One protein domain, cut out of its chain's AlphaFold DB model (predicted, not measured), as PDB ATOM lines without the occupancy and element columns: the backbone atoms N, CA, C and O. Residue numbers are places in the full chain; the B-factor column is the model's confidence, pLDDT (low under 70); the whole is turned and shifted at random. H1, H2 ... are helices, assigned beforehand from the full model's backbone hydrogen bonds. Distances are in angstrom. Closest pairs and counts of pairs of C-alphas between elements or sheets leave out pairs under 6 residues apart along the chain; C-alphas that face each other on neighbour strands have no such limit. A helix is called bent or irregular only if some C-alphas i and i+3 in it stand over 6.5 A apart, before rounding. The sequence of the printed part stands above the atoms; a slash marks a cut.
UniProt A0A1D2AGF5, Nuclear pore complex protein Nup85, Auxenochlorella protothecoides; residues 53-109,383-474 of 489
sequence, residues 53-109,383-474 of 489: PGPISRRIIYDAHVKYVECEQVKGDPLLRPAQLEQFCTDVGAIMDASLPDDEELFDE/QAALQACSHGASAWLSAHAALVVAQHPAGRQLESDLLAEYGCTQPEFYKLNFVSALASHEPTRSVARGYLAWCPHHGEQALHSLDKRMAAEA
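What this domain is: This is residues 53 to 109 and 383 to 474 of the 489 residues of the protein "Nuclear pore complex protein Nup85" of Auxenochlorella protothecoides (UniProt A0A1D2AGF5). Five helices lie side by side in an up-and-down bundle, joined in a ring in the order H1, H2, H4, H6, H7 and back to H1. H3 packs outside this ring on H4, H8 packs on H7 by its first residues, and the short H5 sits where H4 ends and H6 begins; residues 102 to 107 stick out as a free loop beyond H2. The printed part has 149 residues, with eight named helices, H1 to H8 in chain order, and no named strand; the class is all helix. The whole is compact, with a radius of gyration of the C-alphas of 15.8 A and spans of 46 by 42 by 28 A.

How they stand to each other: H1, residues 55 to 73, forms a helical hairpin with H2, residues 81 to 99: they touch, closest at the C-alphas of Ala 64 and Val 92, 5.8 A, at a shallow tilt of 11 degrees, opposite ways. H4, residues 395 to 407, is the hub, touching four other helices. With H3, residues 383 to 390, it forms a hairpin, the C-alphas of Ser 390 and Ser 398 being closest at 4.8 A. Residues 81 to 89 of H2 touch residues 404 to 407 of H4, closest at the C-alphas of Leu 85 and Val 404, 7.1 A. H5, residues 413 to 416, touches H4 only at the corner, closest at the C-alphas of Ala 406 and Leu 414, 5.5 A. H6, residues 426 to 439, touches H4 at a shallow tilt of 29 degrees, opposite ways, with the C-alphas of Ala 399 and Tyr 430 closest at 4.7 A. H7, residues 442 to 452, touches H6, closest at the C-alphas of Ala 439 and Arg 445, 4.9 A, and touches H1, closest at those of His 65 and Val 447, 7.0 A. H8, residues 459 to 474, touches H7 with residues 459 to 463 alone, closest at the C-alphas of Leu 452 and Gly 459, 4.6 A. Every O i to N i+4 pair is within hydrogen-bond range in H2, H3, H4, H6 and H8, against 13 of 15 in H1 and 5 of 7 in H7; H5 is too short for such a pair.

Where its parts are: H1 begins at C-alpha 55, (48.324, -99.546, 9.459), and measures 27.8 A, with a kink of 32 degrees near residue 66. H2 measures 26.6 A, H4 18.6 A and H6 19.8 A. H7 is irregular, C-alphas 443 and 446 being 7.1 A apart. H8, 22.5 A, ends at C-alpha 474, (32.652, -84.095, 20.779).

The domain as a whole: The C-alphas of Glu 105 and Ala 420 are the farthest apart, 47.4 A. Residues 110 to 382 are not printed, and C-alphas 109 and 383 are 28.3 A apart across this cut. Of the links that are printed whole, none is long. Mean pLDDT of the printed part is 89.6; residues 104 to 106 and residue 474 are under 70.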
ATOM      1  N   PRO A  53      42.868-102.109  14.598       85.19
ATOM      2  CA  PRO A  53      43.514-102.435  13.336       85.19
ATOM      3  C   PRO A  53      44.786-101.600  13.156       85.19
ATOM      4  O   PRO A  53      44.766-100.370  13.303       85.19
ATOM      5  N   GLY A  54      45.885-102.270  12.813       88.50
ATOM      6  CA  GLY A  54      47.153-101.626  12.490       88.50
ATOM      7  C   GLY A  54      47.125-100.905  11.133       88.50
ATOM      8  O   GLY A  54      46.081-100.816  10.470       88.50
ATOM      9  N   PRO A  55      48.240-100.282  10.717       90.12
ATOM     10  CA  PRO A  55      48.324 -99.546   9.459       90.12
ATOM     11  C   PRO A  55      47.934-100.362   8.221       90.12
ATOM     12  O   PRO A  55      47.156 -99.858   7.405       90.12
ATOM     13  N   ILE A  56      48.426-101.601   8.095       91.56
ATOM     14  CA  ILE A  56      48.154-102.459   6.930       91.56
ATOM     15  C   ILE A  56      46.679-102.869   6.937       91.56
ATOM     16  O   ILE A  56      45.973-102.688   5.941       91.56
ATOM     17  N   SER A  57      46.178-103.318   8.090       92.56
ATOM     18  CA  SER A  57      44.780-103.714   8.266       92.56
ATOM     19  C   SER A  57      43.832-102.567   7.937       92.56
ATOM     20  O   SER A  57      42.847-102.763   7.231       92.56
ATOM     21  N   ARG A  58      44.123-101.340   8.392       92.62
ATOM     22  CA  ARG A  58      43.281-100.170   8.094       92.62
ATOM     23  C   ARG A  58      43.192 -99.900   6.599       92.62
ATOM     24  O   ARG A  58      42.091 -99.641   6.122       92.62
ATOM     25  N   ARG A  59      44.305 -99.982   5.862       93.31
ATOM     26  CA  ARG A  59      44.296 -99.818   4.400       93.31
ATOM     27  C   ARG A  59      43.373-100.841   3.740       93.31
ATOM     28  O   ARG A  59      42.474-100.448   3.005       93.31
ATOM     29  N   ILE A  60      43.529-102.118   4.097       94.75
ATOM     30  CA  ILE A  60      42.671-103.202   3.600       94.75
ATOM     31  C   ILE A  60      41.204-102.918   3.923       94.75
ATOM     32  O   ILE A  60      40.352-103.034   3.050       94.75
ATOM     33  N   ILE A  61      40.901-102.499   5.153       95.25
ATOM     34  CA  ILE A  61      39.537-102.190   5.597       95.25
ATOM     35  C   ILE A  61      38.909-101.076   4.749       95.25
ATOM     36  O   ILE A  61      37.766-101.226   4.321       95.25
ATOM     37  N   TYR A  62      39.621 -99.975   4.492       95.00
ATOM     38  CA  TYR A  62      39.091 -98.875   3.679       95.00
ATOM     39  C   TYR A  62      38.888 -99.278   2.219       95.00
ATOM     40  O   TYR A  62      37.819 -99.022   1.660       95.00
ATOM     41  N   ASP A  63      39.886 -99.926   1.622       94.94
ATOM     42  CA  ASP A  63      39.855-100.300   0.209       94.94
ATOM     43  C   ASP A  63      38.795-101.392  -0.039       94.94
ATOM     44  O   ASP A  63      38.010-101.311  -0.987       94.94
ATOM     45  N   ALA A  64      38.693-102.379   0.860       95.38
ATOM     46  CA  ALA A  64      37.708-103.456   0.771       95.38
ATOM     47  C   ALA A  64      36.281-102.986   1.087       95.38
ATOM     48  O   ALA A  64      35.328-103.570   0.571       95.38
ATOM     49  N   HIS A  65      36.098-101.934   1.894       95.50
ATOM     50  CA  HIS A  65      34.766-101.435   2.252       95.50
ATOM     51  C   HIS A  65      33.961-100.982   1.026       95.50
ATOM     52  O   HIS A  65      32.763-101.244   0.948       95.50
ATOM     53  N   VAL A  66      34.607-100.353   0.036       93.38
ATOM     54  CA  VAL A  66      33.934 -99.954  -1.214       93.38
ATOM     55  C   VAL A  66      33.378-101.186  -1.932       93.38
ATOM     56  O   VAL A  66      32.201-101.230  -2.282       93.38
ATOM     57  N   LYS A  67      34.207-102.226  -2.056       94.81
ATOM     58  CA  LYS A  67      33.859-103.498  -2.703       94.81
ATOM     59  C   LYS A  67      32.781-104.259  -1.947       94.81
ATOM     60  O   LYS A  67      31.884-104.846  -2.548       94.81
ATOM     61  N   TYR A  68      32.840-104.202  -0.624       94.62
ATOM     62  CA  TYR A  68      31.826-104.755   0.256       94.62
ATOM     63  C   TYR A  68      30.454-104.105   0.021       94.62
ATOM     64  O   TYR A  68      29.463-104.813  -0.155       94.62
ATOM     65  N   VAL A  69      30.392-102.770  -0.043       93.38
ATOM     66  CA  VAL A  69      29.140-102.042  -0.301       93.38
ATOM     67  C   VAL A  69      28.576-102.380  -1.682       93.38
ATOM     68  O   VAL A  69      27.377-102.631  -1.796       93.38
ATOM     69  N   GLU A  70      29.419-102.436  -2.716       92.38
ATOM     70  CA  GLU A  70      29.018-102.867  -4.067       92.38
ATOM     71  C   GLU A  70      28.412-104.284  -4.053       92.38
ATOM     72  O   GLU A  70      27.378-104.531  -4.675       92.38
ATOM     73  N   CYS A  71      29.013-105.207  -3.292       91.12
ATOM     74  CA  CYS A  71      28.523-106.576  -3.141       91.12
ATOM     75  C   CYS A  71      27.161-106.647  -2.421       91.12
ATOM     76  O   CYS A  71      26.252-107.338  -2.881       91.12
ATOM     77  N   GLU A  72      26.979-105.911  -1.322       90.25
ATOM     78  CA  GLU A  72      25.715-105.907  -0.566       90.25
ATOM     79  C   GLU A  72      24.558-105.259  -1.347       90.25
ATOM     80  O   GLU A  72      23.420-105.721  -1.256       90.25
ATOM     81  N   GLN A  73      24.828-104.248  -2.181       90.56
ATOM     82  CA  GLN A  73      23.799-103.583  -2.995       90.56
ATOM     83  C   GLN A  73      23.084-104.531  -3.964       90.56
ATOM     84  O   GLN A  73      21.882-104.386  -4.195       90.56
ATOM     85  N   VAL A  74      23.798-105.514  -4.511       87.62
ATOM     86  CA  VAL A  74      23.237-106.493  -5.456       87.62
ATOM     87  C   VAL A  74      22.852-107.810  -4.790       87.62
ATOM     88  O   VAL A  74      22.371-108.720  -5.461       87.62
ATOM     89  N   LYS A  75      23.001-107.926  -3.464       82.94
ATOM     90  CA  LYS A  75      22.681-109.146  -2.715       82.94
ATOM     91  C   LYS A  75      21.251-109.623  -2.976       82.94
ATOM     92  O   LYS A  75      21.014-110.824  -3.055       82.94
ATOM     93  N   GLY A  76      20.294-108.714  -3.159       81.50
ATOM     94  CA  GLY A  76      18.901-109.052  -3.477       81.50
ATOM     95  C   GLY A  76      18.670-109.631  -4.881       81.50
ATOM     96  O   GLY A  76      17.634-110.255  -5.100       81.50
ATOM     97  N   ASP A  77      19.615-109.469  -5.812       84.56
ATOM     98  CA  ASP A  77      19.475-109.871  -7.214       84.56
ATOM     99  C   ASP A  77      20.179-111.217  -7.486       84.56
ATOM    100  O   ASP A  77      21.410-111.281  -7.517       84.56
ATOM    101  N   PRO A  78      19.439-112.319  -7.710       81.88
ATOM    102  CA  PRO A  78      20.035-113.637  -7.912       81.88
ATOM    103  C   PRO A  78      20.827-113.774  -9.223       81.88
ATOM    104  O   PRO A  78      21.613-114.713  -9.331       81.88
ATOM    105  N   LEU A  79      20.622-112.892 -10.209       81.56
ATOM    106  CA  LEU A  79      21.324-112.943 -11.496       81.56
ATOM    107  C   LEU A  79      22.695-112.269 -11.421       81.56
ATOM    108  O   LEU A  79      23.651-112.756 -12.018       81.56
ATOM    109  N   LEU A  80      22.791-111.165 -10.679       81.00
ATOM    110  CA  LEU A  80      24.031-110.395 -10.538       81.00
ATOM    111  C   LEU A  80      24.913-110.895  -9.390       81.00
ATOM    112  O   LEU A  80      26.134-110.747  -9.442       81.00
ATOM    113  N   ARG A  81      24.307-111.520  -8.373       83.38
ATOM    114  CA  ARG A  81      25.001-111.963  -7.158       83.38
ATOM    115  C   ARG A  81      26.247-112.825  -7.419       83.38
ATOM    116  O   ARG A  81      27.268-112.507  -6.819       83.38
ATOM    117  N   PRO A  82      26.238-113.869  -8.276       86.06
ATOM    118  CA  PRO A  82      27.417-114.724  -8.443       86.06
ATOM    119  C   PRO A  82      28.617-113.978  -9.035       86.06
ATOM    120  O   PRO A  82      29.710-114.053  -8.488       86.06
ATOM    121  N   ALA A  83      28.395-113.203 -10.101       87.06
ATOM    122  CA  ALA A  83      29.454-112.439 -10.760       87.06
ATOM    123  C   ALA A  83      30.007-111.328  -9.853       87.06
ATOM    124  O   ALA A  83      31.215-111.108  -9.806       87.06
ATOM    125  N   GLN A  84      29.139-110.652  -9.090       89.56
ATOM    126  CA  GLN A  84      29.594-109.642  -8.137       89.56
ATOM    127  C   GLN A  84      30.370-110.263  -6.974       89.56
ATOM    128  O   GLN A  84      31.331-109.661  -6.504       89.56
ATOM    129  N   LEU A  85      29.970-111.446  -6.500       90.00
ATOM    130  CA  LEU A  85      30.696-112.158  -5.452       90.00
ATOM    131  C   LEU A  85      32.092-112.575  -5.931       90.00
ATOM    132  O   LEU A  85      33.061-112.384  -5.200       90.00
ATOM    133  N   GLU A  86      32.204-113.050  -7.173       89.25
ATOM    134  CA  GLU A  86      33.493-113.386  -7.785       89.25
ATOM    135  C   GLU A  86      34.393-112.154  -7.912       89.25
ATOM    136  O   GLU A  86      35.562-112.188  -7.511       89.25
ATOM    137  N   GLN A  87      33.841-111.041  -8.403       90.06
ATOM    138  CA  GLN A  87      34.574-109.781  -8.495       90.06
ATOM    139  C   GLN A  87      35.003-109.282  -7.113       90.06
ATOM    140  O   GLN A  87      36.142-108.859  -6.941       90.06
ATOM    141  N   PHE A  88      34.123-109.372  -6.116       92.62
ATOM    142  CA  PHE A  88      34.421-108.996  -4.739       92.62
ATOM    143  C   PHE A  88      35.574-109.829  -4.162       92.62
ATOM    144  O   PHE A  88      36.531-109.265  -3.634       92.62
ATOM    145  N   CYS A  89      35.528-111.157  -4.304       92.44
ATOM    146  CA  CYS A  89      36.597-112.053  -3.861       92.44
ATOM    147  C   CYS A  89      37.943-111.737  -4.525       92.44
ATOM    148  O   CYS A  89      38.974-111.706  -3.841       92.44
ATOM    149  N   THR A  90      37.914-111.463  -5.831       89.94
ATOM    150  CA  THR A  90      39.087-111.097  -6.632       89.94
ATOM    151  C   THR A  90      39.666-109.755  -6.183       89.94
ATOM    152  O   THR A  90      40.850-109.670  -5.865       89.94
ATOM    153  N   ASP A  91      38.837-108.715  -6.090       92.56
ATOM    154  CA  ASP A  91      39.270-107.369  -5.707       92.56
ATOM    155  C   ASP A  91      39.848-107.350  -4.289       92.56
ATOM    156  O   ASP A  91      40.902-106.762  -4.055       92.56
ATOM    157  N   VAL A  92      39.199-108.032  -3.339       93.62
ATOM    158  CA  VAL A  92      39.689-108.129  -1.957       93.62
ATOM    159  C   VAL A  92      41.024-108.866  -1.891       93.62
ATOM    160  O   VAL A  92      41.931-108.414  -1.196       93.62
ATOM    161  N   GLY A  93      41.183-109.957  -2.645       92.06
ATOM    162  CA  GLY A  93      42.463-110.656  -2.733       92.06
ATOM    163  C   GLY A  93      43.587-109.762  -3.272       92.06
ATOM    164  O   GLY A  93      44.682-109.751  -2.707       92.06
ATOM    165  N   ALA A  94      43.295-108.940  -4.285       90.69
ATOM    166  CA  ALA A  94      44.248-107.979  -4.842       90.69
ATOM    167  C   ALA A  94      44.606-106.859  -3.857       90.69
ATOM    168  O   ALA A  94      45.771-106.474  -3.758       90.69
ATOM    169  N   ILE A  95      43.624-106.358  -3.102       93.75
ATOM    170  CA  ILE A  95      43.822-105.344  -2.057       93.75
ATOM    171  C   ILE A  95      44.746-105.870  -0.956       93.75
ATOM    172  O   ILE A  95      45.670-105.167  -0.541       93.75
ATOM    173  N   MET A  96      44.517-107.102  -0.490       92.81
ATOM    174  CA  MET A  96      45.363-107.731   0.523       92.81
ATOM    175  C   MET A  96      46.802-107.903   0.014       92.81
ATOM    176  O   MET A  96      47.737-107.523   0.713       92.81
ATOM    177  N   ASP A  97      46.989-108.380  -1.221       88.31
ATOM    178  CA  ASP A  97      48.326-108.558  -1.804       88.31
ATOM    179  C   ASP A  97      49.069-107.233  -2.008       88.31
ATOM    180  O   ASP A  97      50.251-107.145  -1.689       88.31
ATOM    181  N   ALA A  98      48.381-106.188  -2.477       89.44
ATOM    182  CA  ALA A  98      48.957-104.851  -2.661       89.44
ATOM    183  C   ALA A  98      49.254-104.113  -1.339       89.44
ATOM    184  O   ALA A  98      49.873-103.040  -1.340       89.44
ATOM    185  N   SER A  99      48.758-104.646  -0.221       89.62
ATOM    186  CA  SER A  99      48.989-104.108   1.119       89.62
ATOM    187  C   SER A  99      50.154-104.793   1.834       89.62
ATOM    188  O   SER A  99      50.683-104.220   2.785       89.62
ATOM    189  N   LEU A 100      50.575-105.978   1.378       87.31
ATOM    190  CA  LEU A 100      51.722-106.694   1.929       87.31
ATOM    191  C   LEU A 100      53.044-106.123   1.386       87.31
ATOM    192  O   LEU A 100      53.147-105.881   0.182       87.31
ATOM    193  N   PRO A 101      54.076-105.945   2.232       82.88
ATOM    194  CA  PRO A 101      55.373-105.442   1.791       82.88
ATOM    195  C   PRO A 101      56.098-106.476   0.924       82.88
ATOM    196  O   PRO A 101      56.081-107.671   1.228       82.88
ATOM    197  N   ASP A 102      56.742-106.018  -0.149       72.06
ATOM    198  CA  ASP A 102      57.547-106.875  -1.034       72.06
ATOM    199  C   ASP A 102      58.891-107.280  -0.400       72.06
ATOM    200  O   ASP A 102      59.468-108.296  -0.778       72.06
ATOM    201  N   ASP A 103      59.377-106.493   0.565       70.25
ATOM    202  CA  ASP A 103      60.632-106.732   1.281       70.25
ATOM    203  C   ASP A 103      60.392-107.547   2.561       70.25
ATOM    204  O   ASP A 103      59.605-107.148   3.425       70.25
ATOM    205  N   GLU A 104      61.092-108.677   2.692       67.12
ATOM    206  CA  GLU A 104      61.026-109.544   3.873       67.12
ATOM    207  C   GLU A 104      61.521-108.837   5.144       67.12
ATOM    208  O   GLU A 104      61.057-109.159   6.237       67.12
ATOM    209  N   GLU A 105      62.416-107.849   5.031       65.62
ATOM    210  CA  GLU A 105      62.907-107.084   6.187       65.62
ATOM    211  C   GLU A 105      61.834-106.159   6.787       65.62
ATOM    212  O   GLU A 105      61.928-105.762   7.949       65.62
ATOM    213  N   LEU A 106      60.792-105.836   6.012       68.56
ATOM    214  CA  LEU A 106      59.643-105.029   6.439       68.56
ATOM    215  C   LEU A 106      58.457-105.889   6.898       68.56
ATOM    216  O   LEU A 106      57.377-105.360   7.168       68.56
ATOM    217  N   PHE A 107      58.637-107.208   6.955       77.88
ATOM    218  CA  PHE A 107      57.580-108.162   7.241       77.88
ATOM    219  C   PHE A 107      57.405-108.343   8.756       77.88
ATOM    220  O   PHE A 107      58.054-109.173   9.393       77.88
ATOM    221  N   ASP A 108      56.546-107.512   9.344       86.19
ATOM    222  CA  ASP A 108      56.224-107.537  10.771       86.19
ATOM    223  C   ASP A 108      55.093-108.529  11.123       86.19
ATOM    224  O   ASP A 108      54.583-109.270  10.279       86.19
ATOM    225  N   GLU A 109      54.700-108.567  12.403       86.56
ATOM    226  CA  GLU A 109      53.626-109.448  12.891       86.56
ATOM    227  C   GLU A 109      52.269-109.159  12.224       86.56
ATOM    228  O   GLU A 109      51.470-110.080  12.032       86.56
ATOM    229  N   GLN A 383      29.481-124.353   7.530       95.00
ATOM    230  CA  GLN A 383      29.704-124.083   8.949       95.00
ATOM    231  C   GLN A 383      31.143-124.392   9.350       95.00
ATOM    232  O   GLN A 383      31.782-123.587  10.034       95.00
ATOM    233  N   ALA A 384      31.675-125.530   8.898       96.56
ATOM    234  CA  ALA A 384      33.063-125.893   9.156       96.56
ATOM    235  C   ALA A 384      34.044-124.911   8.488       96.56
ATOM    236  O   ALA A 384      35.065-124.567   9.087       96.56
ATOM    237  N   ALA A 385      33.716-124.393   7.295       96.25
ATOM    238  CA  ALA A 385      34.528-123.376   6.628       96.25
ATOM    239  C   ALA A 385      34.595-122.079   7.455       96.25
ATOM    240  O   ALA A 385      35.681-121.547   7.691       96.25
ATOM    241  N   LEU A 386      33.459-121.609   7.984       95.50
ATOM    242  CA  LEU A 386      33.432-120.429   8.855       95.50
ATOM    243  C   LEU A 386      34.155-120.634  10.183       95.50
ATOM    244  O   LEU A 386      34.813-119.713  10.670       95.50
ATOM    245  N   GLN A 387      34.082-121.828  10.765       95.44
ATOM    246  CA  GLN A 387      34.844-122.149  11.971       95.44
ATOM    247  C   GLN A 387      36.356-122.064  11.714       95.44
ATOM    248  O   GLN A 387      37.073-121.463  12.513       95.44
ATOM    249  N   ALA A 388      36.837-122.583  10.581       94.88
ATOM    250  CA  ALA A 388      38.252-122.509  10.215       94.88
ATOM    251  C   ALA A 388      38.728-121.065   9.947       94.88
ATOM    252  O   ALA A 388      39.848-120.699  10.320       94.88
ATOM    253  N   CYS A 389      37.868-120.232   9.348       93.81
ATOM    254  CA  CYS A 389      38.159-118.821   9.088       93.81
ATOM    255  C   CYS A 389      38.053-117.925  10.325       93.81
ATOM    256  O   CYS A 389      38.705-116.891  10.341       93.81
ATOM    257  N   SER A 390      37.265-118.282  11.342       90.38
ATOM    258  CA  SER A 390      37.086-117.444  12.542       90.38
ATOM    259  C   SER A 390      38.005-117.815  13.704       90.38
ATOM    260  O   SER A 390      38.323-116.970  14.541       90.38
ATOM    261  N   HIS A 391      38.472-119.063  13.776       86.94
ATOM    262  CA  HIS A 391      39.358-119.492  14.850       86.94
ATOM    263  C   HIS A 391      40.763-118.890  14.695       86.94
ATOM    264  O   HIS A 391      41.511-119.280  13.802       86.94
ATOM    265  N   GLY A 392      41.136-117.961  15.580       80.25
ATOM    266  CA  GLY A 392      42.465-117.335  15.570       80.25
ATOM    267  C   GLY A 392      42.710-116.382  14.394       80.25
ATOM    268  O   GLY A 392      43.864-116.111  14.080       80.25
ATOM    269  N   ALA A 393      41.649-115.907  13.735       86.00
ATOM    270  CA  ALA A 393      41.707-114.844  12.734       86.00
ATOM    271  C   ALA A 393      41.275-113.493  13.307       86.00
ATOM    272  O   ALA A 393      40.661-113.417  14.373       86.00
ATOM    273  N   SER A 394      41.503-112.441  12.530       91.56
ATOM    274  CA  SER A 394      40.907-111.133  12.719       91.56
ATOM    275  C   SER A 394      39.380-111.181  12.601       91.56
ATOM    276  O   SER A 394      38.763-112.023  11.924       91.56
ATOM    277  N   ALA A 395      38.743-110.201  13.242       92.44
ATOM    278  CA  ALA A 395      37.316-109.967  13.076       92.44
ATOM    279  C   ALA A 395      36.966-109.600  11.621       92.44
ATOM    280  O   ALA A 395      35.869-109.925  11.161       92.44
ATOM    281  N   TRP A 396      37.904-108.993  10.879       94.75
ATOM    282  CA  TRP A 396      37.724-108.660   9.467       94.75
ATOM    283  C   TRP A 396      37.562-109.921   8.612       94.75
ATOM    284  O   TRP A 396      36.551-110.032   7.912       94.75
ATOM    285  N   LEU A 397      38.481-110.893   8.708       95.31
ATOM    286  CA  LEU A 397      38.377-112.136   7.934       95.31
ATOM    287  C   LEU A 397      37.100-112.890   8.306       95.31
ATOM    288  O   LEU A 397      36.393-113.373   7.426       95.31
ATOM    289  N   SER A 398      36.761-112.939   9.595       95.31
ATOM    290  CA  SER A 398      35.550-113.612  10.077       95.31
ATOM    291  C   SER A 398      34.271-113.024   9.461       95.31
ATOM    292  O   SER A 398      33.416-113.767   8.977       95.31
ATOM    293  N   ALA A 399      34.143-111.692   9.441       95.75
ATOM    294  CA  ALA A 399      32.978-111.006   8.886       95.75
ATOM    295  C   ALA A 399      32.847-111.201   7.368       95.75
ATOM    296  O   ALA A 399      31.756-111.495   6.872       95.75
ATOM    297  N   HIS A 400      33.950-111.087   6.628       95.94
ATOM    298  CA  HIS A 400      33.931-111.225   5.172       95.94
ATOM    299  C   HIS A 400      33.837-112.684   4.721       95.94
ATOM    300  O   HIS A 400      33.159-112.970   3.738       95.94
ATOM    301  N   ALA A 401      34.417-113.626   5.467       96.19
ATOM    302  CA  ALA A 401      34.216-115.046   5.215       96.19
ATOM    303  C   ALA A 401      32.740-115.429   5.382       96.19
ATOM    304  O   ALA A 401      32.183-116.117   4.527       96.19
ATOM    305  N   ALA A 402      32.089-114.930   6.438       95.38
ATOM    306  CA  ALA A 402      30.663-115.144   6.663       95.38
ATOM    307  C   ALA A 402      29.806-114.588   5.521       95.38
ATOM    308  O   ALA A 402      28.875-115.264   5.093       95.38
ATOM    309  N   LEU A 403      30.151-113.414   4.983       93.19
ATOM    310  CA  LEU A 403      29.497-112.862   3.794       93.19
ATOM    311  C   LEU A 403      29.623-113.801   2.586       93.19
ATOM    312  O   LEU A 403      28.613-114.154   1.983       93.19
ATOM    313  N   VAL A 404      30.850-114.208   2.246       93.88
ATOM    314  CA  VAL A 404      31.126-115.023   1.052       93.88
ATOM    315  C   VAL A 404      30.426-116.378   1.137       93.88
ATOM    316  O   VAL A 404      29.720-116.778   0.212       93.88
ATOM    317  N   VAL A 405      30.556-117.064   2.274       94.62
ATOM    318  CA  VAL A 405      29.931-118.374   2.479       94.62
ATOM    319  C   VAL A 405      28.408-118.270   2.437       94.62
ATOM    320  O   VAL A 405      27.764-119.099   1.798       94.62
ATOM    321  N   ALA A 406      27.823-117.256   3.078       92.44
ATOM    322  CA  ALA A 406      26.372-117.117   3.168       92.44
ATOM    323  C   ALA A 406      25.711-116.786   1.817       92.44
ATOM    324  O   ALA A 406      24.593-117.231   1.549       92.44
ATOM    325  N   GLN A 407      26.417-116.074   0.932       89.62
ATOM    326  CA  GLN A 407      25.928-115.779  -0.418       89.62
ATOM    327  C   GLN A 407      26.013-116.976  -1.380       89.62
ATOM    328  O   GLN A 407      25.295-117.008  -2.387       89.62
ATOM    329  N   HIS A 408      26.833-117.981  -1.068       89.25
ATOM    330  CA  HIS A 408      26.923-119.222  -1.830       89.25
ATOM    331  C   HIS A 408      25.715-120.146  -1.557       89.25
ATOM    332  O   HIS A 408      25.233-120.218  -0.424       89.25
ATOM    333  N   PRO A 409      25.229-120.940  -2.540       88.44
ATOM    334  CA  PRO A 409      24.108-121.863  -2.334       88.44
ATOM    335  C   PRO A 409      24.246-122.799  -1.125       88.44
ATOM    336  O   PRO A 409      23.259-123.030  -0.430       88.44
ATOM    337  N   ALA A 410      25.457-123.293  -0.850       89.19
ATOM    338  CA  ALA A 410      25.728-124.186   0.280       89.19
ATOM    339  C   ALA A 410      25.636-123.501   1.660       89.19
ATOM    340  O   ALA A 410      25.457-124.186   2.661       89.19
ATOM    341  N   GLY A 411      25.736-122.168   1.728       90.81
ATOM    342  CA  GLY A 411      25.675-121.404   2.977       90.81
ATOM    343  C   GLY A 411      24.378-120.625   3.187       90.81
ATOM    344  O   GLY A 411      24.278-119.899   4.167       90.81
ATOM    345  N   ARG A 412      23.361-120.782   2.325       87.38
ATOM    346  CA  ARG A 412      22.109-119.997   2.402       87.38
ATOM    347  C   ARG A 412      21.401-120.059   3.756       87.38
ATOM    348  O   ARG A 412      20.763-119.086   4.142       87.38
ATOM    349  N   GLN A 413      21.510-121.180   4.470       90.62
ATOM    350  CA  GLN A 413      20.919-121.333   5.808       90.62
ATOM    351  C   GLN A 413      21.476-120.310   6.806       90.62
ATOM    352  O   GLN A 413      20.761-119.851   7.688       90.62
ATOM    353  N   LEU A 414      22.722-119.871   6.621       91.88
ATOM    354  CA  LEU A 414      23.353-118.864   7.470       91.88
ATOM    355  C   LEU A 414      22.691-117.485   7.348       91.88
ATOM    356  O   LEU A 414      22.804-116.681   8.268       91.88
ATOM    357  N   GLU A 415      22.018-117.199   6.227       87.44
ATOM    358  CA  GLU A 415      21.279-115.944   6.026       87.44
ATOM    359  C   GLU A 415      19.861-115.989   6.598       87.44
ATOM    360  O   GLU A 415      19.295-114.937   6.888       87.44
ATOM    361  N   SER A 416      19.274-117.181   6.734       87.19
ATOM    362  CA  SER A 416      17.909-117.352   7.237       87.19
ATOM    363  C   SER A 416      17.851-117.624   8.735       87.19
ATOM    364  O   SER A 416      16.892-117.217   9.393       87.19
ATOM    365  N   ASP A 417      18.848-118.320   9.272       91.88
ATOM    366  CA  ASP A 417      18.763-118.895  10.606       91.88
ATOM    367  C   ASP A 417      19.263-117.900  11.654       91.88
ATOM    368  O   ASP A 417      20.412-117.449  11.649       91.88
ATOM    369  N   LEU A 418      18.370-117.556  12.583       93.94
ATOM    370  CA  LEU A 418      18.702-116.700  13.713       93.94
ATOM    371  C   LEU A 418      19.419-117.500  14.793       93.94
ATOM    372  O   LEU A 418      18.951-118.546  15.248       93.94
ATOM    373  N   LEU A 419      20.521-116.941  15.280       92.50
ATOM    374  CA  LEU A 419      21.179-117.409  16.484       92.50
ATOM    375  C   LEU A 419      20.283-117.089  17.682       92.50
ATOM    376  O   LEU A 419      20.091-115.921  18.023       92.50
ATOM    377  N   ALA A 420      19.742-118.123  18.330       89.44
ATOM    378  CA  ALA A 420      18.744-117.982  19.393       89.44
ATOM    379  C   ALA A 420      19.180-117.042  20.534       89.44
ATOM    380  O   ALA A 420      18.361-116.296  21.065       89.44
ATOM    381  N   GLU A 421      20.466-117.054  20.887       90.75
ATOM    382  CA  GLU A 421      21.025-116.234  21.970       90.75
ATOM    383  C   GLU A 421      21.243-114.768  21.573       90.75
ATOM    384  O   GLU A 421      21.174-113.884  22.424       90.75
ATOM    385  N   TYR A 422      21.483-114.499  20.286       89.81
ATOM    386  CA  TYR A 422      21.885-113.177  19.792       89.81
ATOM    387  C   TYR A 422      20.789-112.470  18.991       89.81
ATOM    388  O   TYR A 422      20.916-111.283  18.700       89.81
ATOM    389  N   GLY A 423      19.724-113.174  18.600       93.88
ATOM    390  CA  GLY A 423      18.601-112.610  17.846       93.88
ATOM    391  C   GLY A 423      18.980-112.057  16.467       93.88
ATOM    392  O   GLY A 423      18.279-111.196  15.952       93.88
ATOM    393  N   CYS A 424      20.093-112.509  15.888       94.81
ATOM    394  CA  CYS A 424      20.564-112.121  14.559       94.81
ATOM    395  C   CYS A 424      21.146-113.326  13.819       94.81
ATOM    396  O   CYS A 424      21.345-114.394  14.401       94.81
ATOM    397  N   THR A 425      21.401-113.160  12.525       95.75
ATOM    398  CA  THR A 425      22.025-114.196  11.691       95.75
ATOM    399  C   THR A 425      23.519-114.313  11.990       95.75
ATOM    400  O   THR A 425      24.139-113.377  12.500       95.75
ATOM    401  N   GLN A 426      24.135-115.444  11.644       94.19
ATOM    402  CA  GLN A 426      25.571-115.631  11.868       94.19
ATOM    403  C   GLN A 426      26.457-114.627  11.094       94.19
ATOM    404  O   GLN A 426      27.404-114.106  11.691       94.19
ATOM    405  N   PRO A 427      26.167-114.265   9.824       94.81
ATOM    406  CA  PRO A 427      26.892-113.196   9.136       94.81
ATOM    407  C   PRO A 427      26.761-111.838   9.824       94.81
ATOM    408  O   PRO A 427      27.742-111.104   9.930       94.81
ATOM    409  N   GLU A 428      25.573-111.504  10.334       95.81
ATOM    410  CA  GLU A 428      25.378-110.268  11.090       95.81
ATOM    411  C   GLU A 428      26.139-110.286  12.418       95.81
ATOM    412  O   GLU A 428      26.772-109.292  12.758       95.81
ATOM    413  N   PHE A 429      26.164-111.414  13.128       95.44
ATOM    414  CA  PHE A 429      26.948-111.565  14.352       95.44
ATOM    415  C   PHE A 429      28.439-111.262  14.127       95.44
ATOM    416  O   PHE A 429      29.016-110.435  14.837       95.44
ATOM    417  N   TYR A 430      29.064-111.868  13.109       95.44
ATOM    418  CA  TYR A 430      30.471-111.588  12.800       95.44
ATOM    419  C   TYR A 430      30.691-110.142  12.343       95.44
ATOM    420  O   TYR A 430      31.675-109.518  12.741       95.44
ATOM    421  N   LYS A 431      29.757-109.581  11.563       95.25
ATOM    422  CA  LYS A 431      29.791-108.176  11.138       95.25
ATOM    423  C   LYS A 431      29.737-107.221  12.334       95.25
ATOM    424  O   LYS A 431      30.529-106.289  12.394       95.25
ATOM    425  N   LEU A 432      28.864-107.471  13.311       94.19
ATOM    426  CA  LEU A 432      28.760-106.673  14.538       94.19
ATOM    427  C   LEU A 432      30.030-106.765  15.392       94.19
ATOM    428  O   LEU A 432      30.471-105.749  15.927       94.19
ATOM    429  N   ASN A 433      30.647-107.948  15.486       91.50
ATOM    430  CA  ASN A 433      31.926-108.104  16.178       91.50
ATOM    431  C   ASN A 433      33.035-107.282  15.498       91.50
ATOM    432  O   ASN A 433      33.762-106.536  16.148       91.50
ATOM    433  N   PHE A 434      33.108-107.333  14.168       94.25
ATOM    434  CA  PHE A 434      34.052-106.518  13.408       94.25
ATOM    435  C   PHE A 434      33.796-105.012  13.568       94.25
ATOM    436  O   PHE A 434      34.721-104.249  13.839       94.25
ATOM    437  N   VAL A 435      32.535-104.579  13.493       93.81
ATOM    438  CA  VAL A 435      32.136-103.188  13.751       93.81
ATOM    439  C   VAL A 435      32.542-102.735  15.151       93.81
ATOM    440  O   VAL A 435      32.951-101.586  15.306       93.81
ATOM    441  N   SER A 436      32.452-103.608  16.157       88.75
ATOM    442  CA  SER A 436      32.894-103.308  17.522       88.75
ATOM    443  C   SER A 436      34.366-102.887  17.545       88.75
ATOM    444  O   SER A 436      34.677-101.834  18.096       88.75
ATOM    445  N   ALA A 437      35.244-103.631  16.864       88.44
ATOM    446  CA  ALA A 437      36.664-103.289  16.743       88.44
ATOM    447  C   ALA A 437      36.893-101.963  15.989       88.44
ATOM    448  O   ALA A 437      37.715-101.140  16.390       88.44
ATOM    449  N   LEU A 438      36.124-101.699  14.924       90.81
ATOM    450  CA  LEU A 438      36.230-100.442  14.170       90.81
ATOM    451  C   LEU A 438      35.736 -99.221  14.955       90.81
ATOM    452  O   LEU A 438      36.285 -98.127  14.804       90.81
ATOM    453  N   ALA A 439      34.678 -99.380  15.749       87.50
ATOM    454  CA  ALA A 439      34.032 -98.295  16.480       87.50
ATOM    455  C   ALA A 439      34.919 -97.717  17.595       87.50
ATOM    456  O   ALA A 439      34.785 -96.538  17.941       87.50
ATOM    457  N   SER A 440      35.832 -98.532  18.127       82.00
ATOM    458  CA  SER A 440      36.801 -98.146  19.157       82.00
ATOM    459  C   SER A 440      37.833 -97.132  18.680       82.00
ATOM    460  O   SER A 440      38.393 -96.406  19.492       82.00
ATOM    461  N   HIS A 441      38.060 -97.031  17.370       82.31
ATOM    462  CA  HIS A 441      39.115 -96.200  16.809       82.31
ATOM    463  C   HIS A 441      38.527 -95.110  15.899       82.31
ATOM    464  O   HIS A 441      37.831 -95.393  14.925       82.31
ATOM    465  N   GLU A 442      38.793 -93.840  16.222       84.00
ATOM    466  CA  GLU A 442      38.118 -92.681  15.615       84.00
ATOM    467  C   GLU A 442      38.151 -92.674  14.072       84.00
ATOM    468  O   GLU A 442      37.071 -92.608  13.474       84.00
ATOM    469  N   PRO A 443      39.315 -92.830  13.405       86.25
ATOM    470  CA  PRO A 443      39.383 -92.898  11.947       86.25
ATOM    471  C   PRO A 443      38.435 -93.925  11.312       86.25
ATOM    472  O   PRO A 443      37.816 -93.642  10.291       86.25
ATOM    473  N   THR A 444      38.259 -95.094  11.929       90.50
ATOM    474  CA  THR A 444      37.513 -96.222  11.347       90.50
ATOM    475  C   THR A 444      36.008 -96.184  11.628       90.50
ATOM    476  O   THR A 444      35.263 -97.013  11.101       90.50
ATOM    477  N   ARG A 445      35.514 -95.205  12.397       89.56
ATOM    478  CA  ARG A 445      34.084 -95.089  12.745       89.56
ATOM    479  C   ARG A 445      33.183 -94.845  11.536       89.56
ATOM    480  O   ARG A 445      32.051 -95.322  11.514       89.56
ATOM    481  N   SER A 446      33.662 -94.122  10.525       90.75
ATOM    482  CA  SER A 446      32.909 -93.895   9.281       90.75
ATOM    483  C   SER A 446      32.648 -95.209   8.536       90.75
ATOM    484  O   SER A 446      31.526 -95.457   8.098       90.75
ATOM    485  N   VAL A 447      33.652 -96.085   8.482       94.00
ATOM    486  CA  VAL A 447      33.545 -97.437   7.922       94.00
ATOM    487  C   VAL A 447      32.622 -98.300   8.780       94.00
ATOM    488  O   VAL A 447      31.746 -98.974   8.246       94.00
ATOM    489  N   ALA A 448      32.739 -98.218  10.110       94.06
ATOM    490  CA  ALA A 448      31.856 -98.924  11.039       94.06
ATOM    491  C   ALA A 448      30.369 -98.621  10.766       94.06
ATOM    492  O   ALA A 448      29.551 -99.538  10.683       94.06
ATOM    493  N   ARG A 449      30.022 -97.343  10.543       93.19
ATOM    494  CA  ARG A 449      28.666 -96.928  10.136       93.19
ATOM    495  C   ARG A 449      28.233 -97.562   8.811       93.19
ATOM    496  O   ARG A 449      27.083 -97.977   8.692       93.19
ATOM    497  N   GLY A 450      29.145 -97.655   7.842       93.50
ATOM    498  CA  GLY A 450      28.897 -98.286   6.545       93.50
ATOM    499  C   GLY A 450      28.479 -99.752   6.667       93.50
ATOM    500  O   GLY A 450      27.474-100.145   6.081       93.50
ATOM    501  N   TYR A 451      29.160-100.542   7.504       95.44
ATOM    502  CA  TYR A 451      28.765-101.933   7.775       95.44
ATOM    503  C   TYR A 451      27.430-102.039   8.524       95.44
ATOM    504  O   TYR A 451      26.612-102.899   8.194       95.44
ATOM    505  N   LEU A 452      27.185-101.162   9.506       95.50
ATOM    506  CA  LEU A 452      25.940-101.161  10.285       95.50
ATOM    507  C   LEU A 452      24.695-100.900   9.433       95.50
ATOM    508  O   LEU A 452      23.635-101.442   9.740       95.50
ATOM    509  N   ALA A 453      24.819-100.132   8.348       93.88
ATOM    510  CA  ALA A 453      23.723 -99.902   7.406       93.88
ATOM    511  C   ALA A 453      23.222-101.195   6.728       93.88
ATOM    512  O   ALA A 453      22.083-101.245   6.272       93.88
ATOM    513  N   TRP A 454      24.048-102.247   6.703       92.44
ATOM    514  CA  TRP A 454      23.740-103.557   6.122       92.44
ATOM    515  C   TRP A 454      23.515-104.646   7.189       92.44
ATOM    516  O   TRP A 454      23.620-105.842   6.895       92.44
ATOM    517  N   CYS A 455      23.241-104.264   8.440       94.38
ATOM    518  CA  CYS A 455      22.849-105.174   9.522       94.38
ATOM    519  C   CYS A 455      21.313-105.190   9.671       94.38
ATOM    520  O   CYS A 455      20.749-104.196  10.137       94.38
ATOM    521  N   PRO A 456      20.618-106.281   9.296       92.19
ATOM    522  CA  PRO A 456      19.156-106.293   9.235       92.19
ATOM    523  C   PRO A 456      18.439-106.314  10.593       92.19
ATOM    524  O   PRO A 456      17.303-105.848  10.657       92.19
ATOM    525  N   HIS A 457      19.047-106.840  11.662       94.38
ATOM    526  CA  HIS A 457      18.376-106.991  12.961       94.38
ATOM    527  C   HIS A 457      18.816-105.925  13.969       94.38
ATOM    528  O   HIS A 457      17.973-105.292  14.600       94.38
ATOM    529  N   HIS A 458      20.126-105.692  14.106       94.56
ATOM    530  CA  HIS A 458      20.695-104.817  15.147       94.56
ATOM    531  C   HIS A 458      21.344-103.540  14.606       94.56
ATOM    532  O   HIS A 458      21.811-102.712  15.392       94.56
ATOM    533  N   GLY A 459      21.380-103.355  13.282       93.94
ATOM    534  CA  GLY A 459      22.097-102.257  12.626       93.94
ATOM    535  C   GLY A 459      21.671-100.871  13.088       93.94
ATOM    536  O   GLY A 459      22.503-100.078  13.525       93.94
ATOM    537  N   GLU A 460      20.366-100.599  13.056       94.31
ATOM    538  CA  GLU A 460      19.802 -99.298  13.433       94.31
ATOM    539  C   GLU A 460      20.081 -98.958  14.905       94.31
ATOM    540  O   GLU A 460      20.544 -97.860  15.230       94.31
ATOM    541  N   GLN A 461      19.864 -99.919  15.808       92.38
ATOM    542  CA  GLN A 461      20.108 -99.728  17.237       92.38
ATOM    543  C   GLN A 461      21.594 -99.489  17.534       92.38
ATOM    544  O   GLN A 461      21.937 -98.623  18.353       92.38
ATOM    545  N   ALA A 462      22.480-100.246  16.884       91.19
ATOM    546  CA  ALA A 462      23.921-100.089  17.026       91.19
ATOM    547  C   ALA A 462      24.395 -98.737  16.468       91.19
ATOM    548  O   ALA A 462      25.173 -98.050  17.132       91.19
ATOM    549  N   LEU A 463      23.866 -98.308  15.318       92.44
ATOM    550  CA  LEU A 463      24.192 -97.026  14.693       92.44
ATOM    551  C   LEU A 463      23.802 -95.851  15.594       92.44
ATOM    552  O   LEU A 463      24.630 -94.999  15.910       92.44
ATOM    553  N   HIS A 464      22.576 -95.858  16.114       90.69
ATOM    554  CA  HIS A 464      22.113 -94.836  17.049       90.69
ATOM    555  C   HIS A 464      22.941 -94.806  18.347       90.69
ATOM    556  O   HIS A 464      23.188 -93.741  18.920       90.69
ATOM    557  N   SER A 465      23.401 -95.969  18.820       88.38
ATOM    558  CA  SER A 465      24.277 -96.059  19.994       88.38
ATOM    559  C   SER A 465      25.669 -95.482  19.724       88.38
ATOM    560  O   SER A 465      26.214 -94.798  20.592       88.38
ATOM    561  N   LEU A 466      26.224 -95.719  18.534       86.56
ATOM    562  CA  LEU A 466      27.498 -95.152  18.093       86.56
ATOM    563  C   LEU A 466      27.408 -93.625  17.966       86.56
ATOM    564  O   LEU A 466      28.235 -92.908  18.528       86.56
ATOM    565  N   ASP A 467      26.356 -93.120  17.323       87.69
ATOM    566  CA  ASP A 467      26.153 -91.686  17.093       87.69
ATOM    567  C   ASP A 467      25.996 -90.901  18.398       87.69
ATOM    568  O   ASP A 467      26.607 -89.844  18.574       87.69
ATOM    569  N   LYS A 468      25.235 -91.446  19.358       86.06
ATOM    570  CA  LYS A 468      25.103 -90.860  20.700       86.06
ATOM    571  C   LYS A 468      26.443 -90.724  21.415       86.06
ATOM    572  O   LYS A 468      26.670 -89.727  22.098       86.06
ATOM    573  N   ARG A 469      27.318 -91.723  21.280       77.06
ATOM    574  CA  ARG A 469      28.645 -91.717  21.911       77.06
ATOM    575  C   ARG A 469      29.574 -90.713  21.237       77.06
ATOM    576  O   ARG A 469      30.193 -89.921  21.939       77.06
ATOM    577  N   MET A 470      29.578 -90.653  19.906       78.25
ATOM    578  CA  MET A 470      30.349 -89.652  19.156       78.25
ATOM    579  C   MET A 470      29.942 -88.215  19.519       78.25
ATOM    580  O   MET A 470      30.801 -87.357  19.708       78.25
ATOM    581  N   ALA A 471      28.640 -87.953  19.674       78.75
ATOM    582  CA  ALA A 471      28.151 -86.656  20.138       78.75
ATOM    583  C   ALA A 471      28.615 -86.321  21.571       78.75
ATOM    584  O   ALA A 471      28.970 -85.174  21.853       78.75
ATOM    585  N   ALA A 472      28.649 -87.305  22.475       74.12
ATOM    586  CA  ALA A 472      29.128 -87.106  23.843       74.12
ATOM    587  C   ALA A 472      30.633 -86.778  23.894       74.12
ATOM    588  O   ALA A 472      31.025 -85.848  24.597       74.12
ATOM    589  N   GLU A 473      31.459 -87.474  23.108       70.56
ATOM    590  CA  GLU A 473      32.907 -87.231  23.010       70.56
ATOM    591  C   GLU A 473      33.224 -85.844  22.428       70.56
ATOM    592  O   GLU A 473      34.031 -85.101  22.990       70.56
ATOM    593  N   ALA A 474      32.513 -85.431  21.371       65.25
ATOM    594  CA  ALA A 474      32.652 -84.095  20.779       65.25
ATOM    595  C   ALA A 474      32.297 -82.956  21.757       65.25
ATOM    596  O   ALA A 474      32.758 -81.825  21.603       65.25
TER     597      ALA A 474